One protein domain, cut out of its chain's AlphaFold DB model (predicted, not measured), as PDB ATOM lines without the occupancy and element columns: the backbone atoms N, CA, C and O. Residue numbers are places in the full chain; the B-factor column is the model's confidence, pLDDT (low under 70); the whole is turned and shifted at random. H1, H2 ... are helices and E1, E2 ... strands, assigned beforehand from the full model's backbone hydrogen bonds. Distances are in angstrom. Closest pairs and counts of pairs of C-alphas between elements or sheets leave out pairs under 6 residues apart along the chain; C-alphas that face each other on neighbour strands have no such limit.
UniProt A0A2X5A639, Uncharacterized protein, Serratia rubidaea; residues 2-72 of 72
ATOM      1  N   VAL A   2     -42.761  12.060   1.569       82.50
ATOM      2  CA  VAL A   2     -41.545  11.847   2.371       82.50
ATOM      3  C   VAL A   2     -40.312  12.223   1.557       82.50
ATOM      4  O   VAL A   2     -40.281  11.947   0.356       82.50
ATOM      5  N   ASN A   3     -39.327  12.862   2.187       86.06
ATOM      6  CA  ASN A   3     -38.083  13.257   1.535       86.06
ATOM      7  C   ASN A   3     -37.036  12.136   1.628       86.06
ATOM      8  O   ASN A   3     -37.041  11.352   2.574       86.06
ATOM      9  N   LEU A   4     -36.105  12.079   0.674       86.44
ATOM     10  CA  LEU A   4     -35.069  11.034   0.635       86.44
ATOM     11  C   LEU A   4     -34.115  11.079   1.844       86.44
ATOM     12  O   LEU A   4     -33.555  10.058   2.224       86.44
ATOM     13  N   ASN A   5     -33.960  12.244   2.481       88.62
ATOM     14  CA  ASN A   5     -33.111  12.397   3.667       88.62
ATOM     15  C   ASN A   5     -33.724  11.799   4.943       88.62
ATOM     16  O   ASN A   5     -32.991  11.525   5.888       88.62
ATOM     17  N   ASP A   6     -35.039  11.571   4.970       91.81
ATOM     18  CA  ASP A   6     -35.754  11.056   6.147       91.81
ATOM     19  C   ASP A   6     -35.857   9.521   6.137       91.81
ATOM     20  O   ASP A   6     -36.461   8.917   7.027       91.81
ATOM     21  N   VAL A   7     -35.285   8.876   5.114       94.81
ATOM     22  CA  VAL A   7     -35.425   7.438   4.872       94.81
ATOM     23  C   VAL A   7     -34.075   6.750   4.729       94.81
ATOM     24  O   VAL A   7     -33.059   7.377   4.413       94.81
ATOM     25  N   PHE A   8     -34.075   5.447   4.971       96.00
ATOM     26  CA  PHE A   8     -32.971   4.544   4.675       96.00
ATOM     27  C   PHE A   8     -33.520   3.269   4.031       96.00
ATOM     28  O   PHE A   8     -34.718   2.983   4.090       96.00
ATOM     29  N   GLY A   9     -32.640   2.537   3.364       95.19
ATOM     30  CA  GLY A   9     -32.929   1.256   2.749       95.19
ATOM     31  C   GLY A   9     -32.454   0.112   3.632       95.19
ATOM     32  O   GLY A   9     -31.365   0.185   4.193       95.19
ATOM     33  N   ARG A  10     -33.223  -0.970   3.706       95.62
ATOM     34  CA  ARG A  10     -32.780  -2.238   4.297       95.62
ATOM     35  C   ARG A  10     -32.946  -3.358   3.287       95.62
ATOM     36  O   ARG A  10     -34.014  -3.491   2.696       95.62
ATOM     37  N   ILE A  11     -31.907  -4.163   3.083       93.31
ATOM     38  CA  ILE A  11     -32.015  -5.327   2.194       93.31
ATOM     39  C   ILE A  11     -32.875  -6.398   2.873       93.31
ATOM     40  O   ILE A  11     -32.598  -6.792   4.005       93.31
ATOM     41  N   ASN A  12     -33.903  -6.873   2.172       89.56
ATOM     42  CA  ASN A  12     -34.790  -7.928   2.650       89.56
ATOM     43  C   ASN A  12     -34.402  -9.311   2.092       89.56
ATOM     44  O   ASN A  12     -33.528  -9.437   1.231       89.56
ATOM     45  N   ASP A  13     -35.071 -10.366   2.568       87.31
ATOM     46  CA  ASP A  13     -34.786 -11.760   2.184       87.31
ATOM     47  C   ASP A  13     -34.997 -12.051   0.683       87.31
ATOM     48  O   ASP A  13     -34.489 -13.047   0.166       87.31
ATOM     49  N   SER A  14     -35.721 -11.184  -0.037       85.25
ATOM     50  CA  SER A  14     -35.918 -11.291  -1.491       85.25
ATOM     51  C   SER A  14     -34.791 -10.629  -2.294       85.25
ATOM     52  O   SER A  14     -34.764 -10.734  -3.522       85.25
ATOM     53  N   GLY A  15     -33.852  -9.949  -1.628       87.00
ATOM     54  CA  GLY A  15     -32.774  -9.189  -2.264       87.00
ATOM     55  C   GLY A  15     -33.204  -7.815  -2.794       87.00
ATOM     56  O   GLY A  15     -32.439  -7.183  -3.528       87.00
ATOM     57  N   THR A  16     -34.409  -7.353  -2.447       90.38
ATOM     58  CA  THR A  16     -34.880  -5.979  -2.678       90.38
ATOM     59  C   THR A  16     -34.595  -5.112  -1.451       90.38
ATOM     60  O   THR A  16     -34.118  -5.593  -0.424       90.38
ATOM     61  N   VAL A  17     -34.798  -3.805  -1.589       93.56
ATOM     62  CA  VAL A  17     -34.547  -2.807  -0.552       93.56
ATOM     63  C   VAL A  17     -35.881  -2.265  -0.060       93.56
ATOM     64  O   VAL A  17     -36.570  -1.566  -0.807       93.56
ATOM     65  N   ASP A  18     -36.220  -2.549   1.194       93.81
ATOM     66  CA  ASP A  18     -37.340  -1.917   1.888       93.81
ATOM     67  C   ASP A  18     -36.965  -0.472   2.222       93.81
ATOM     68  O   ASP A  18     -35.913  -0.221   2.817       93.81
ATOM     69  N   VAL A  19     -37.814   0.489   1.854       93.56
ATOM     70  CA  VAL A  19     -37.619   1.901   2.209       93.56
ATOM     71  C   VAL A  19     -38.328   2.191   3.529       93.56
ATOM     72  O   VAL A  19     -39.556   2.113   3.619       93.56
ATOM     73  N   LEU A  20     -37.550   2.552   4.548       95.44
ATOM     74  CA  LEU A  20     -38.006   2.739   5.924       95.44
ATOM     75  C   LEU A  20     -37.697   4.158   6.424       95.44
ATOM     76  O   LEU A  20     -36.715   4.773   6.007       95.44
ATOM     77  N   PHE A  21     -38.513   4.685   7.337       94.69
ATOM     78  CA  PHE A  21     -38.223   5.950   8.019       94.69
ATOM     79  C   PHE A  21     -37.024   5.796   8.956       94.69
ATOM     80  O   PHE A  21     -36.988   4.859   9.751       94.69
ATOM     81  N   ARG A  22     -36.080   6.744   8.930       92.88
ATOM     82  CA  ARG A  22     -34.873   6.707   9.780       92.88
ATOM     83  C   ARG A  22     -35.181   6.680  11.273       92.88
ATOM     84  O   ARG A  22     -34.513   5.968  12.011       92.88
ATOM     85  N   ASP A  23     -36.183   7.439  11.709       90.56
ATOM     86  CA  ASP A  23     -36.479   7.595  13.135       90.56
ATOM     87  C   ASP A  23     -37.259   6.418  13.730       90.56
ATOM     88  O   ASP A  23     -37.049   6.059  14.888       90.56
ATOM     89  N   THR A  24     -38.180   5.825  12.963       92.88
ATOM     90  CA  THR A  24     -39.109   4.804  13.480       92.88
ATOM     91  C   THR A  24     -38.832   3.401  12.950       92.88
ATOM     92  O   THR A  24     -39.277   2.426  13.553       92.88
ATOM     93  N   GLY A  25     -38.108   3.275  11.835       92.56
ATOM     94  CA  GLY A  25     -37.937   2.010  11.121       92.56
ATOM     95  C   GLY A  25     -39.221   1.495  10.461       92.56
ATOM     96  O   GLY A  25     -39.250   0.355  10.004       92.56
ATOM     97  N   GLU A  26     -40.290   2.297  10.422       93.56
ATOM     98  CA  GLU A  26     -41.552   1.922   9.783       93.56
ATOM     99  C   GLU A  26     -41.469   2.029   8.260       93.56
ATOM    100  O   GLU A  26     -40.714   2.834   7.712       93.56
ATOM    101  N   ALA A  27     -42.292   1.237   7.573       92.38
ATOM    102  CA  ALA A  27     -42.341   1.218   6.120       92.38
ATOM    103  C   ALA A  27     -42.855   2.544   5.545       92.38
ATOM    104  O   ALA A  27     -43.930   3.035   5.901       92.38
ATOM    105  N   VAL A  28     -42.107   3.098   4.593       92.88
ATOM    106  CA  VAL A  28     -42.508   4.300   3.863       92.88
ATOM    107  C   VAL A  28     -43.503   3.899   2.791       92.88
ATOM    108  O   VAL A  28     -43.191   3.124   1.895       92.88
ATOM    109  N   THR A  29     -44.707   4.456   2.851       91.88
ATOM    110  CA  THR A  29     -45.788   4.148   1.902       91.88
ATOM    111  C   THR A  29     -45.849   5.121   0.726       91.88
ATOM    112  O   THR A  29     -46.571   4.873  -0.235       91.88
ATOM    113  N   ARG A  30     -45.108   6.237   0.779       91.00
ATOM    114  CA  ARG A  30     -45.063   7.257  -0.278       91.00
ATOM    115  C   ARG A  30     -43.789   8.098  -0.197       91.00
ATOM    116  O   ARG A  30     -43.558   8.756   0.816       91.00
ATOM    117  N   LEU A  31     -43.031   8.177  -1.287       90.50
ATOM    118  CA  LEU A  31     -41.720   8.834  -1.348       90.50
ATOM    119  C   LEU A  31     -41.657   9.856  -2.493       90.50
ATOM    120  O   LEU A  31     -42.116   9.579  -3.603       90.50
ATOM    121  N   ASP A  32     -41.070  11.030  -2.243       90.31
ATOM    122  CA  ASP A  32     -40.768  12.012  -3.294       90.31
ATOM    123  C   ASP A  32     -39.526  11.608  -4.096       90.31
ATOM    124  O   ASP A  32     -38.464  12.218  -4.003       90.31
ATOM    125  N   ALA A  33     -39.646  10.529  -4.859       88.44
ATOM    126  CA  ALA A  33     -38.578  10.027  -5.707       88.44
ATOM    127  C   ALA A  33     -39.093   9.789  -7.121       88.44
ATOM    128  O   ALA A  33     -40.251   9.406  -7.324       88.44
ATOM    129  N   ASP A  34     -38.223  10.010  -8.100       89.69
ATOM    130  CA  ASP A  34     -38.498   9.706  -9.501       89.69
ATOM    131  C   ASP A  34     -38.070   8.272  -9.818       89.69
ATOM    132  O   ASP A  34     -37.042   8.015 -10.438       89.69
ATOM    133  N   ALA A  35     -38.827   7.323  -9.267       88.19
ATOM    134  CA  ALA A  35     -38.537   5.902  -9.343       88.19
ATOM    135  C   ALA A  35     -39.812   5.059  -9.247       88.19
ATOM    136  O   ALA A  35     -40.851   5.498  -8.742       88.19
ATOM    137  N   TYR A  36     -39.700   3.808  -9.680       87.31
ATOM    138  CA  TYR A  36     -40.761   2.808  -9.619       87.31
ATOM    139  C   TYR A  36     -40.434   1.747  -8.570       87.31
ATOM    140  O   TYR A  36     -39.268   1.385  -8.394       87.31
ATOM    141  N   VAL A  37     -41.467   1.248  -7.891       87.50
ATOM    142  CA  VAL A  37     -41.318   0.155  -6.921       87.50
ATOM    143  C   VAL A  37     -40.971  -1.156  -7.633       87.50
ATOM    144  O   VAL A  37     -41.511  -1.434  -8.704       87.50
ATOM    145  N   SER A  38     -40.078  -1.966  -7.056       81.50
ATOM    146  CA  SER A  38     -39.658  -3.246  -7.653       81.50
ATOM    147  C   SER A  38     -40.654  -4.370  -7.412       81.50
ATOM    148  O   SER A  38     -40.713  -5.309  -8.198       81.50
ATOM    149  N   ASN A  39     -41.421  -4.278  -6.327       66.25
ATOM    150  CA  ASN A  39     -42.455  -5.239  -5.983       66.25
ATOM    151  C   ASN A  39     -43.762  -4.497  -5.676       66.25
ATOM    152  O   ASN A  39     -44.157  -4.341  -4.518       66.25
ATOM    153  N   PRO A  40     -44.445  -3.969  -6.702       56.69
ATOM    154  CA  PRO A  40     -45.808  -3.526  -6.502       56.69
ATOM    155  C   PRO A  40     -46.597  -4.778  -6.158       56.69
ATOM    156  O   PRO A  40     -46.655  -5.713  -6.950       56.69
ATOM    157  N   ASN A  41     -47.175  -4.839  -4.966       52.12
ATOM    158  CA  ASN A  41     -48.029  -5.956  -4.597       52.12
ATOM    159  C   ASN A  41     -49.081  -6.200  -5.693       52.12
ATOM    160  O   ASN A  41     -50.009  -5.414  -5.828       52.12
ATOM    161  N   ALA A  42     -48.875  -7.274  -6.458       46.34
ATOM    162  CA  ALA A  42     -49.780  -8.069  -7.290       46.34
ATOM    163  C   ALA A  42     -50.819  -7.404  -8.230       46.34
ATOM    164  O   ALA A  42     -51.448  -8.146  -8.976       46.34
ATOM    165  N   GLU A  43     -51.014  -6.082  -8.268       47.03
ATOM    166  CA  GLU A  43     -52.081  -5.472  -9.090       47.03
ATOM    167  C   GLU A  43     -51.616  -4.359 -10.038       47.03
ATOM    168  O   GLU A  43     -52.330  -4.026 -10.981       47.03
ATOM    169  N   ALA A  44     -50.417  -3.803  -9.856       49.19
ATOM    170  CA  ALA A  44     -49.909  -2.752 -10.733       49.19
ATOM    171  C   ALA A  44     -48.404  -2.896 -10.930       49.19
ATOM    172  O   ALA A  44     -47.633  -2.231 -10.243       49.19
ATOM    173  N   GLU A  45     -47.985  -3.763 -11.855       52.97
ATOM    174  CA  GLU A  45     -46.614  -3.759 -12.371       52.97
ATOM    175  C   GLU A  45     -46.182  -2.288 -12.596       52.97
ATOM    176  O   GLU A  45     -46.795  -1.571 -13.381       52.97
ATOM    177  N   TRP A  46     -45.153  -1.829 -11.872       60.81
ATOM    178  CA  TRP A  46     -44.558  -0.486 -11.958       60.81
ATOM    179  C   TRP A  46     -45.446   0.687 -11.498       60.81
ATOM    180  O   TRP A  46     -45.744   1.607 -12.259       60.81
ATOM    181  N   SER A  47     -45.798   0.736 -10.208       76.75
ATOM    182  CA  SER A  47     -46.367   1.954  -9.606       76.75
ATOM    183  C   SER A  47     -45.268   2.918  -9.129       76.75
ATOM    184  O   SER A  47     -44.255   2.521  -8.550       76.75
ATOM    185  N   HIS A  48     -45.443   4.210  -9.407       87.62
ATOM    186  CA  HIS A  48     -44.457   5.241  -9.087       87.62
ATOM    187  C   HIS A  48     -44.343   5.451  -7.567       87.62
ATOM    188  O   HIS A  48     -45.355   5.447  -6.864       87.62
ATOM    189  N   CYS A  49     -43.145   5.723  -7.043       87.81
ATOM    190  CA  CYS A  49     -42.905   5.945  -5.603       87.81
ATOM    191  C   CYS A  49     -43.708   7.123  -5.019       87.81
ATOM    192  O   CYS A  49     -43.991   7.165  -3.823       87.81
ATOM    193  N   LYS A  50     -44.118   8.056  -5.887       89.38
ATOM    194  CA  LYS A  50     -44.960   9.218  -5.548       89.38
ATOM    195  C   LYS A  50     -46.422   8.852  -5.261       89.38
ATOM    196  O   LYS A  50     -47.136   9.695  -4.711       89.38
ATOM    197  N   ASN A  51     -46.867   7.650  -5.630       87.56
ATOM    198  CA  ASN A  51     -48.188   7.120  -5.291       87.56
ATOM    199  C   ASN A  51     -48.184   6.514  -3.882       87.56
ATOM    200  O   ASN A  51     -47.132   6.345  -3.275       87.56
ATOM    201  N   GLU A  52     -49.367   6.221  -3.351       86.88
ATOM    202  CA  GLU A  52     -49.507   5.560  -2.054       86.88
ATOM    203  C   GLU A  52     -49.446   4.034  -2.206       86.88
ATOM    204  O   GLU A  52     -50.120   3.462  -3.063       86.88
ATOM    205  N   HIS A  53     -48.642   3.386  -1.362       86.38
ATOM    206  CA  HIS A  53     -48.382   1.947  -1.358       86.38
ATOM    207  C   HIS A  53     -48.679   1.387   0.031       86.38
ATOM    208  O   HIS A  53     -47.873   1.519   0.949       86.38
ATOM    209  N   ALA A  54     -49.837   0.748   0.201       84.56
ATOM    210  CA  ALA A  54     -50.335   0.315   1.513       84.56
ATOM    211  C   ALA A  54     -49.404  -0.655   2.270       84.56
ATOM    212  O   ALA A  54     -49.490  -0.746   3.492       84.56
ATOM    213  N   LYS A  55     -48.529  -1.380   1.563       83.31
ATOM    214  CA  LYS A  55     -47.564  -2.316   2.165       83.31
ATOM    215  C   LYS A  55     -46.140  -1.760   2.277       83.31
ATOM    216  O   LYS A  55     -45.261  -2.483   2.726       83.31
ATOM    217  N   GLY A  56     -45.925  -0.504   1.891       88.81
ATOM    218  CA  GLY A  56     -44.601   0.107   1.822       88.81
ATOM    219  C   GLY A  56     -43.991   0.092   0.421       88.81
ATOM    220  O   GLY A  56     -44.532  -0.495  -0.517       88.81
ATOM    221  N   ILE A  57     -42.874   0.800   0.296       90.69
ATOM    222  CA  ILE A  57     -42.081   0.938  -0.922       90.69
ATOM    223  C   ILE A  57     -40.911  -0.042  -0.854       90.69
ATOM    224  O   ILE A  57     -40.073   0.041   0.041       90.69
ATOM    225  N   GLU A  58     -40.833  -0.910  -1.857       91.69
ATOM    226  CA  GLU A  58     -39.677  -1.765  -2.121       91.69
ATOM    227  C   GLU A  58     -38.998  -1.317  -3.416       91.69
ATOM    228  O   GLU A  58     -39.671  -1.069  -4.422       91.69
ATOM    229  N   LEU A  59     -37.673  -1.233  -3.416       91.25
ATOM    230  CA  LEU A  59     -36.863  -0.859  -4.573       91.25
ATOM    231  C   LEU A  59     -35.861  -1.959  -4.917       91.25
ATOM    232  O   LEU A  59     -35.447  -2.744  -4.069       91.25
ATOM    233  N   THR A  60     -35.394  -1.980  -6.164       91.94
ATOM    234  CA  THR A  60     -34.186  -2.746  -6.476       91.94
ATOM    235  C   THR A  60     -32.980  -2.069  -5.826       91.94
ATOM    236  O   THR A  60     -32.960  -0.852  -5.620       91.94
ATOM    237  N   LEU A  61     -31.938  -2.853  -5.551       91.69
ATOM    238  CA  LEU A  61     -30.680  -2.333  -5.019       91.69
ATOM    239  C   LEU A  61     -30.069  -1.239  -5.911       91.69
ATOM    240  O   LEU A  61     -29.520  -0.263  -5.405       91.69
ATOM    241  N   ASP A  62     -30.170  -1.398  -7.232       91.81
ATOM    242  CA  ASP A  62     -29.679  -0.422  -8.208       91.81
ATOM    243  C   ASP A  62     -30.455   0.899  -8.127       91.81
ATOM    244  O   ASP A  62     -29.849   1.957  -7.967       91.81
ATOM    245  N   THR A  63     -31.791   0.836  -8.102       92.00
ATOM    246  CA  THR A  63     -32.644   2.023  -7.967       92.00
ATOM    247  C   THR A  63     -32.402   2.741  -6.640       92.00
ATOM    248  O   THR A  63     -32.266   3.962  -6.626       92.00
ATOM    249  N   ALA A  64     -32.296   2.010  -5.526       92.44
ATOM    250  CA  ALA A  64     -32.014   2.607  -4.218       92.44
ATOM    251  C   ALA A  64     -30.670   3.358  -4.212       92.44
ATOM    252  O   ALA A  64     -30.588   4.488  -3.728       92.44
ATOM    253  N   ARG A  65     -29.634   2.775  -4.830       92.00
ATOM    254  CA  ARG A  65     -28.322   3.418  -4.997       92.00
ATOM    255  C   ARG A  65     -28.374   4.624  -5.930       92.00
ATOM    256  O   ARG A  65     -27.765   5.642  -5.620       92.00
ATOM    257  N   ALA A  66     -29.108   4.535  -7.039       92.88
ATOM    258  CA  ALA A  66     -29.285   5.638  -7.983       92.88
ATOM    259  C   ALA A  66     -29.996   6.844  -7.344       92.88
ATOM    260  O   ALA A  66     -29.685   7.988  -7.670       92.88
ATOM    261  N   LEU A  67     -30.907   6.591  -6.398       90.94
ATOM    262  CA  LEU A  67     -31.585   7.618  -5.602       90.94
ATOM    263  C   LEU A  67     -30.735   8.168  -4.444       90.94
ATOM    264  O   LEU A  67     -31.155   9.125  -3.797       90.94
ATOM    265  N   GLY A  68     -29.567   7.582  -4.163       92.44
ATOM    266  CA  GLY A  68     -28.716   7.982  -3.040       92.44
ATOM    267  C   GLY A  68     -29.272   7.593  -1.667       92.44
ATOM    268  O   GLY A  68     -28.923   8.223  -0.672       92.44
ATOM    269  N   ILE A  69     -30.136   6.576  -1.602       92.12
ATOM    270  CA  ILE A  69     -30.640   6.043  -0.333       92.12
ATOM    271  C   ILE A  69     -29.506   5.266   0.346       92.12
ATOM    272  O   ILE A  69     -28.911   4.368  -0.253       92.12
ATOM    273  N   GLU A  70     -29.204   5.608   1.599       93.25
ATOM    274  CA  GLU A  70     -28.260   4.843   2.421       93.25
ATOM    275  C   GLU A  70     -28.849   3.473   2.753       93.25
ATOM    276  O   GLU A  70     -30.013   3.388   3.137       93.25
ATOM    277  N   ILE A  71     -28.056   2.412   2.597       93.00
ATOM    278  CA  ILE A  71     -28.501   1.028   2.789       93.00
ATOM    279  C   ILE A  71     -27.795   0.426   4.006       93.00
ATOM    280  O   ILE A  71     -26.566   0.489   4.082       93.00
ATOM    281  N   GLU A  72     -28.583  -0.166   4.903       88.62
ATOM    282  CA  GLU A  72     -28.158  -0.945   6.079       88.62
ATOM    283  C   GLU A  72     -28.279  -2.457   5.839       88.62
ATOM    284  O   GLU A  72     -29.312  -2.901   5.275       88.62
TER     285      GLU A  72
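AT A GLANCE: This is residues 2 to 72 of the 72 residues of an uncharacterized protein of Serratia rubidaea (UniProt A0A2X5A639). This is a domain of little regular structure: a small antiparallel hairpin of two strands, E1 and E2, a short helix, H1, near it, and a long looping stretch, residues 22 to 60, with no named element. Residues 58 to 59 of that stretch return to pair antiparallel with residues 17 to 18 of E2. The printed part has 71 residues, 16 of them in named elements, in the order E1, E2, H1; the class is mixed. The whole is compact and rounded, with a radius of gyration of the C-alphas of 10.6 A and spans of 30 by 23 by 21 A.

HOW THE PARTS SIT: E1, residues 7 to 11, and E2, residues 17 to 21, form a hairpin, their directions at 147 degrees. N 8 and O 20 are within hydrogen-bond range at 2.9 A, as are N 18 and O 10 at 2.8 A. The closest C-alphas of E2 and H1, residues 61 to 66, are those of Val 17 and Leu 61, 5.9 A apart; those of E1 and H1 are Gly 9 and Ala 64, 7.2 A. In H1 every O i to N i+4 pair is within hydrogen-bond range.

IN THESE COORDINATES: E1 is 13.5 A long, from C-alpha 7 at (-35.425, 7.438, 4.872). E2 is 12.8 A long. H1 is 8.6 A long and ends with C-alpha 66 at (-29.285, 5.638, -7.983).

THE WHOLE: The C-alphas farthest apart, of Asp 23 and Glu 43, are 30.1 A apart. The printed part has no cut; the link E1 to E2 is tight, E2 to H1 long. Residues 39 to 46 have pLDDT under 70.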